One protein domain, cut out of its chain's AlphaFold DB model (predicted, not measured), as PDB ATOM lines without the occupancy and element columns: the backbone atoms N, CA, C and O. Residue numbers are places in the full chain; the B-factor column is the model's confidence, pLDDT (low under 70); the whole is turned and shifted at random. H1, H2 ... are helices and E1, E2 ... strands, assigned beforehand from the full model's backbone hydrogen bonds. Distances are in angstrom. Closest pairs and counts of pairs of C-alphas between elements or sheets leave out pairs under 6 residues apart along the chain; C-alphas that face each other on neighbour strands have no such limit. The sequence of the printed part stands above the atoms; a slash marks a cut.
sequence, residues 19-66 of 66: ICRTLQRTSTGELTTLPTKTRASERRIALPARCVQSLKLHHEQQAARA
ATOM      1  N   ILE A  19      23.878  42.607  36.558       82.38
ATOM      2  CA  ILE A  19      23.260  42.271  35.277       82.38
ATOM      3  C   ILE A  19      21.835  41.795  35.559       82.38
ATOM      4  O   ILE A  19      21.635  40.659  35.989       82.38
ATOM      5  N   CYS A  20      20.857  42.676  35.325       80.00
ATOM      6  CA  CYS A  20      19.435  42.411  35.607       80.00
ATOM      7  C   CYS A  20      18.542  42.455  34.356       80.00
ATOM      8  O   CYS A  20      17.395  42.014  34.372       80.00
ATOM      9  N   ARG A  21      19.042  43.015  33.251       79.69
ATOM     10  CA  ARG A  21      18.300  43.125  31.992       79.69
ATOM     11  C   ARG A  21      19.244  42.972  30.814       79.69
ATOM     12  O   ARG A  21      20.390  43.412  30.887       79.69
ATOM     13  N   THR A  22      18.746  42.381  29.736       80.31
ATOM     14  CA  THR A  22      19.466  42.326  28.461       80.31
ATOM     15  C   THR A  22      18.726  43.180  27.449       80.31
ATOM     16  O   THR A  22      17.503  43.102  27.334       80.31
ATOM     17  N   LEU A  23      19.471  44.008  26.725       84.62
ATOM     18  CA  LEU A  23      18.968  44.725  25.566       84.62
ATOM     19  C   LEU A  23      19.241  43.866  24.328       84.62
ATOM     20  O   LEU A  23      20.390  43.512  24.072       84.62
ATOM     21  N   GLN A  24      18.201  43.511  23.580       84.69
ATOM     22  CA  GLN A  24      18.312  42.746  22.341       84.69
ATOM     23  C   GLN A  24      17.817  43.587  21.169       84.69
ATOM     24  O   GLN A  24      16.886  44.378  21.304       84.69
ATOM     25  N   ARG A  25      18.443  43.408  20.007       86.38
ATOM     26  CA  ARG A  25      17.996  44.023  18.758       86.38
ATOM     27  C   ARG A  25      17.141  43.015  17.996       86.38
ATOM     28  O   ARG A  25      17.574  41.880  17.793       86.38
ATOM     29  N   THR A  26      15.925  43.403  17.632       83.62
ATOM     30  CA  THR A  26      15.004  42.563  16.859       83.62
ATOM     31  C   THR A  26      15.375  42.590  15.377       83.62
ATOM     32  O   THR A  26      16.105  43.470  14.916       83.62
ATOM     33  N   SER A  27      14.854  41.636  14.604       80.56
ATOM     34  CA  SER A  27      15.019  41.601  13.143       80.56
ATOM     35  C   SER A  27      14.447  42.840  12.444       80.56
ATOM     36  O   SER A  27      14.901  43.186  11.359       80.56
ATOM     37  N   THR A  28      13.499  43.534  13.080       83.81
ATOM     38  CA  THR A  28      12.923  44.806  12.620       83.81
ATOM     39  C   THR A  28      13.787  46.025  12.961       83.81
ATOM     40  O   THR A  28      13.440  47.141  12.591       83.81
ATOM     41  N   GLY A  29      14.926  45.835  13.638       78.06
ATOM     42  CA  GLY A  29      15.844  46.909  14.025       78.06
ATOM     43  C   GLY A  29      15.484  47.607  15.339       78.06
ATOM     44  O   GLY A  29      16.228  48.483  15.783       78.06
ATOM     45  N   GLU A  30      14.399  47.199  15.994       84.62
ATOM     46  CA  GLU A  30      13.977  47.755  17.277       84.62
ATOM     47  C   GLU A  30      14.821  47.207  18.432       84.62
ATOM     48  O   GLU A  30      15.373  46.104  18.386       84.62
ATOM     49  N   LEU A  31      14.940  48.003  19.492       86.56
ATOM     50  CA  LEU A  31      15.613  47.611  20.723       86.56
ATOM     51  C   LEU A  31      14.566  47.144  21.734       86.56
ATOM     52  O   LEU A  31      13.769  47.943  22.216       86.56
ATOM     53  N   THR A  32      14.588  45.860  22.080       82.38
ATOM     54  CA  THR A  32      13.733  45.295  23.126       82.38
ATOM     55  C   THR A  32      14.546  45.005  24.379       82.38
ATOM     56  O   THR A  32      15.659  44.478  24.312       82.38
ATOM     57  N   THR A  33      14.009  45.368  25.543       77.88
ATOM     58  CA  THR A  33      14.593  44.969  26.827       77.88
ATOM     59  C   THR A  33      13.867  43.735  27.320       77.88
ATOM     60  O   THR A  33      12.656  43.745  27.520       77.88
ATOM     61  N   LEU A  34      14.617  42.658  27.509       71.12
ATOM     62  CA  LEU A  34      14.094  41.429  28.082       71.12
ATOM     63  C   LEU A  34      14.590  41.366  29.529       71.12
ATOM     64  O   LEU A  34      15.795  41.187  29.760       71.12
ATOM     65  N   PRO A  35      13.701  41.593  30.516       65.62
ATOM     66  CA  PRO A  35      14.068  41.419  31.908       65.62
ATOM     67  C   PRO A  35      14.369  39.943  32.158       65.62
ATOM     68  O   PRO A  35      13.797  39.045  31.530       65.62
ATOM     69  N   THR A  36      15.264  39.667  33.098       64.25
ATOM     70  CA  THR A  36      15.450  38.296  33.557       64.25
ATOM     71  C   THR A  36      14.155  37.794  34.199       64.25
ATOM     72  O   THR A  36      13.602  38.458  35.071       64.25
ATOM     73  N   LYS A  37      13.670  36.615  33.779       60.97
ATOM     74  CA  LYS A  37      12.364  36.059  34.195       60.97
ATOM     75  C   LYS A  37      12.194  35.931  35.715       60.97
ATOM     76  O   LYS A  37      11.069  35.921  36.198       60.97
ATOM     77  N   THR A  38      13.293  35.797  36.457       59.44
ATOM     78  CA  THR A  38      13.300  35.632  37.915       59.44
ATOM     79  C   THR A  38      14.520  36.311  38.535       59.44
ATOM     80  O   THR A  38      15.585  36.372  37.921       59.44
ATOM     81  N   ARG A  39      14.394  36.749  39.793       59.84
ATOM     82  CA  ARG A  39      15.475  37.364  40.588       59.84
ATOM     83  C   ARG A  39      16.727  36.479  40.710       59.84
ATOM     84  O   ARG A  39      17.834  36.979  40.806       59.84
ATOM     85  N   ALA A  40      16.571  35.154  40.653       64.19
ATOM     86  CA  ALA A  40      17.690  34.206  40.662       64.19
ATOM     87  C   ALA A  40      18.567  34.267  39.395       64.19
ATOM     88  O   ALA A  40      19.684  33.759  39.390       64.19
ATOM     89  N   SER A  41      18.058  34.862  38.314       67.94
ATOM     90  CA  SER A  41      18.813  35.056  37.074       67.94
ATOM     91  C   SER A  41      19.589  36.376  37.048       67.94
ATOM     92  O   SER A  41      20.396  36.574  36.141       67.94
ATOM     93  N   GLU A  42      19.382  37.258  38.030       76.19
ATOM     94  CA  GLU A  42      20.217  38.442  38.215       76.19
ATOM     95  C   GLU A  42      21.619  38.009  38.633       76.19
ATOM     96  O   GLU A  42      21.798  37.145  39.497       76.19
ATOM     97  N   ARG A  43      22.638  38.604  38.015       76.06
ATOM     98  CA  ARG A  43      24.032  38.238  38.288       76.06
ATOM     99  C   ARG A  43      24.822  39.442  38.742       76.06
ATOM    100  O   ARG A  43      24.684  40.526  38.191       76.06
ATOM    101  N   ARG A  44      25.689  39.230  39.728       79.06
ATOM    102  CA  ARG A  44      26.684  40.210  40.159       79.06
ATOM    103  C   ARG A  44      28.059  39.728  39.731       79.06
ATOM    104  O   ARG A  44      28.441  38.609  40.056       79.06
ATOM    105  N   ILE A  45      28.772  40.557  38.982       84.56
ATOM    106  CA  ILE A  45      30.097  40.249  38.447       84.56
ATOM    107  C   ILE A  45      31.088  41.212  39.083       84.56
ATOM    108  O   ILE A  45      30.929  42.426  38.960       84.56
ATOM    109  N   ALA A  46      32.110  40.677  39.748       84.38
ATOM    110  CA  ALA A  46      33.222  41.484  40.225       84.38
ATOM    111  C   ALA A  46      33.990  42.043  39.021       84.38
ATOM    112  O   ALA A  46      34.424  41.304  38.136       84.38
ATOM    113  N   LEU A  47      34.135  43.360  38.979       84.00
ATOM    114  CA  LEU A  47      34.868  44.078  37.956       84.00
ATOM    115  C   LEU A  47      36.277  44.398  38.468       84.00
ATOM    116  O   LEU A  47      36.421  44.992  39.539       84.00
ATOM    117  N   PRO A  48      37.329  44.090  37.693       86.00
ATOM    118  CA  PRO A  48      38.665  44.599  37.967       86.00
ATOM    119  C   PRO A  48      38.672  46.131  38.024       86.00
ATOM    120  O   PRO A  48      37.947  46.790  37.276       86.00
ATOM    121  N   ALA A  49      39.555  46.713  38.839       82.12
ATOM    122  CA  ALA A  49      39.649  48.168  39.007       82.12
ATOM    123  C   ALA A  49      39.813  48.927  37.673       82.12
ATOM    124  O   ALA A  49      39.228  49.994  37.493       82.12
ATOM    125  N   ARG A  50      40.531  48.341  36.700       85.94
ATOM    126  CA  ARG A  50      40.666  48.912  35.347       85.94
ATOM    127  C   ARG A  50      39.329  49.005  34.609       85.94
ATOM    128  O   ARG A  50      39.063  50.012  33.967       85.94
ATOM    129  N   CYS A  51      38.467  47.996  34.741       84.00
ATOM    130  CA  CYS A  51      37.140  47.999  34.128       84.00
ATOM    131  C   CYS A  51      36.233  49.061  34.762       84.00
ATOM    132  O   CYS A  51      35.498  49.731  34.045       84.00
ATOM    133  N   VAL A  52      36.320  49.268  36.081       84.19
ATOM    134  CA  VAL A  52      35.565  50.327  36.775       84.19
ATOM    135  C   VAL A  52      35.964  51.710  36.258       84.19
ATOM    136  O   VAL A  52      35.091  52.526  35.972       84.19
ATOM    137  N   GLN A  53      37.266  51.962  36.092       85.44
ATOM    138  CA  GLN A  53      37.774  53.230  35.557       85.44
ATOM    139  C   GLN A  53      37.297  53.473  34.120       85.44
ATOM    140  O   GLN A  53      36.768  54.545  33.834       85.44
ATOM    141  N   SER A  54      37.406  52.471  33.239       86.88
ATOM    142  CA  SER A  54      36.897  52.582  31.866       86.88
ATOM    143  C   SER A  54      35.397  52.872  31.843       86.88
ATOM    144  O   SER A  54      34.959  53.762  31.123       86.88
ATOM    145  N   LEU A  55      34.602  52.169  32.653       86.75
ATOM    146  CA  LEU A  55      33.152  52.363  32.685       86.75
ATOM    147  C   LEU A  55      32.754  53.747  33.222       86.75
ATOM    148  O   LEU A  55      31.809  54.336  32.700       86.75
ATOM    149  N   LYS A  56      33.487  54.296  34.201       85.31
ATOM    150  CA  LYS A  56      33.295  55.680  34.674       85.31
ATOM    151  C   LYS A  56      33.565  56.696  33.564       85.31
ATOM    152  O   LYS A  56      32.706  57.527  33.290       85.31
ATOM    153  N   LEU A  57      34.693  56.560  32.869       87.94
ATOM    154  CA  LEU A  57      35.047  57.437  31.753       87.94
ATOM    155  C   LEU A  57      34.011  57.361  30.616       87.94
ATOM    156  O   LEU A  57      33.629  58.380  30.043       87.94
ATOM    157  N   HIS A  58      33.526  56.160  30.290       86.12
ATOM    158  CA  HIS A  58      32.461  55.996  29.301       86.12
ATOM    159  C   HIS A  58      31.155  56.659  29.747       86.12
ATOM    160  O   HIS A  58      30.482  57.269  28.922       86.12
ATOM    161  N   HIS A  59      30.802  56.571  31.031       83.75
ATOM    162  CA  HIS A  59      29.620  57.237  31.572       83.75
ATOM    163  C   HIS A  59      29.725  58.768  31.470       83.75
ATOM    164  O   HIS A  59      28.772  59.406  31.033       83.75
ATOM    165  N   GLU A  60      30.887  59.350  31.779       86.81
ATOM    166  CA  GLU A  60      31.138  60.792  31.614       86.81
ATOM    167  C   GLU A  60      31.004  61.236  30.151       86.81
ATOM    168  O   GLU A  60      30.363  62.243  29.863       86.81
ATOM    169  N   GLN A  61      31.534  60.451  29.209       87.06
ATOM    170  CA  GLN A  61      31.387  60.730  27.776       87.06
ATOM    171  C   GLN A  61      29.935  60.632  27.295       87.06
ATOM    172  O   GLN A  61      29.524  61.409  26.437       87.06
ATOM    173  N   GLN A  62      29.153  59.684  27.822       85.00
ATOM    174  CA  GLN A  62      27.725  59.578  27.505       85.00
ATOM    175  C   GLN A  62      26.945  60.769  28.073       85.00
ATOM    176  O   GLN A  62      26.110  61.324  27.368       85.00
ATOM    177  N   ALA A  63      27.256  61.203  29.298       83.62
ATOM    178  CA  ALA A  63      26.626  62.364  29.923       83.62
ATOM    179  C   ALA A  63      26.956  63.679  29.197       83.62
ATOM    180  O   ALA A  63      26.105  64.551  29.115       83.62
ATOM    181  N   ALA A  64      28.163  63.811  28.642       80.62
ATOM    182  CA  ALA A  64      28.551  64.971  27.837       80.62
ATOM    183  C   ALA A  64      27.940  64.971  26.421       80.62
ATOM    184  O   ALA A  64      27.984  65.988  25.731       80.62
ATOM    185  N   ARG A  65      27.434  63.820  25.960       71.75
ATOM    186  CA  ARG A  65      26.832  63.641  24.631       71.75
ATOM    187  C   ARG A  65      25.298  63.728  24.649       71.75
ATOM    188  O   ARG A  65      24.707  63.838  23.575       71.75
ATOM    189  N   ALA A  66      24.684  63.629  25.827       54.88
ATOM    190  CA  ALA A  66      23.252  63.810  26.055       54.88
ATOM    191  C   ALA A  66      22.906  65.296  26.209       54.88
ATOM    192  O   ALA A  66      21.801  65.669  25.756       54.88
TER     193      ALA A  66
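This is residues 19 to 66 of the 66 residues of an uncharacterized protein of Streptomyces sp. Ru62 (UniProt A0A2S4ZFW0). The model is an open U: a two-stranded hairpin, E1 and E2, makes one arm, the helix H1 makes the other, and the extended strand E3 runs between them as the base, with the space between the arms empty. H1 sticks out from the rest, with residues 48 to 54 and 56 to 66 standing free. The printed part has 48 residues with three named strands and one named helix, in the order E1, E2, E3, H1; the class is mixed, helices and strands, and the one sheet, E1 - E2, is antiparallel. The whole is only just loose, close to extended, with a radius of gyration of the C-alphas of 14.4 A, and it is flat, spanning 31 by 29 by 15 A.

E1 is residues 21 to 25, 13.3 A long, and begins at C-alpha 21 at (18.300, 43.125, 31.992). E2 is residues 31 to 35, 12.9 A long. E3 is residues 43 to 46, 9.9 A long, and begins at C-alpha 43 at (24.032, 38.238, 38.288). H1 is residues 49 to 65, 24.7 A long, and ends at C-alpha 65 at (26.832, 63.641, 24.631).

E1 and E2 form a hairpin, antiparallel at 152 degrees between their directions. The C-alphas of Leu 23 and Thr 33, which face each other, are 4.6 A apart. N 24 and O 32 are within hydrogen-bond range at 2.8 A, as are N 34 and O 22 at 2.9 A. E3 pairs with no named strand and is apart from E1, E2 and H1. H1 is apart from E1 and E2 too. In H1 every O i to N i+4 pair is within hydrogen-bond range.

The two C-alphas farthest apart, those of Thr 28 and Ala 49, are 37.7 A from each other. The printed part has no cut and ends at residue 66, the chain's last. The links E1 to E2 and E3 to H1 are tight, E2 to E3 is short, and no link is long. The mean pLDDT of the printed part is 79.3; residues 35 to 41 and residue 66 are under 70.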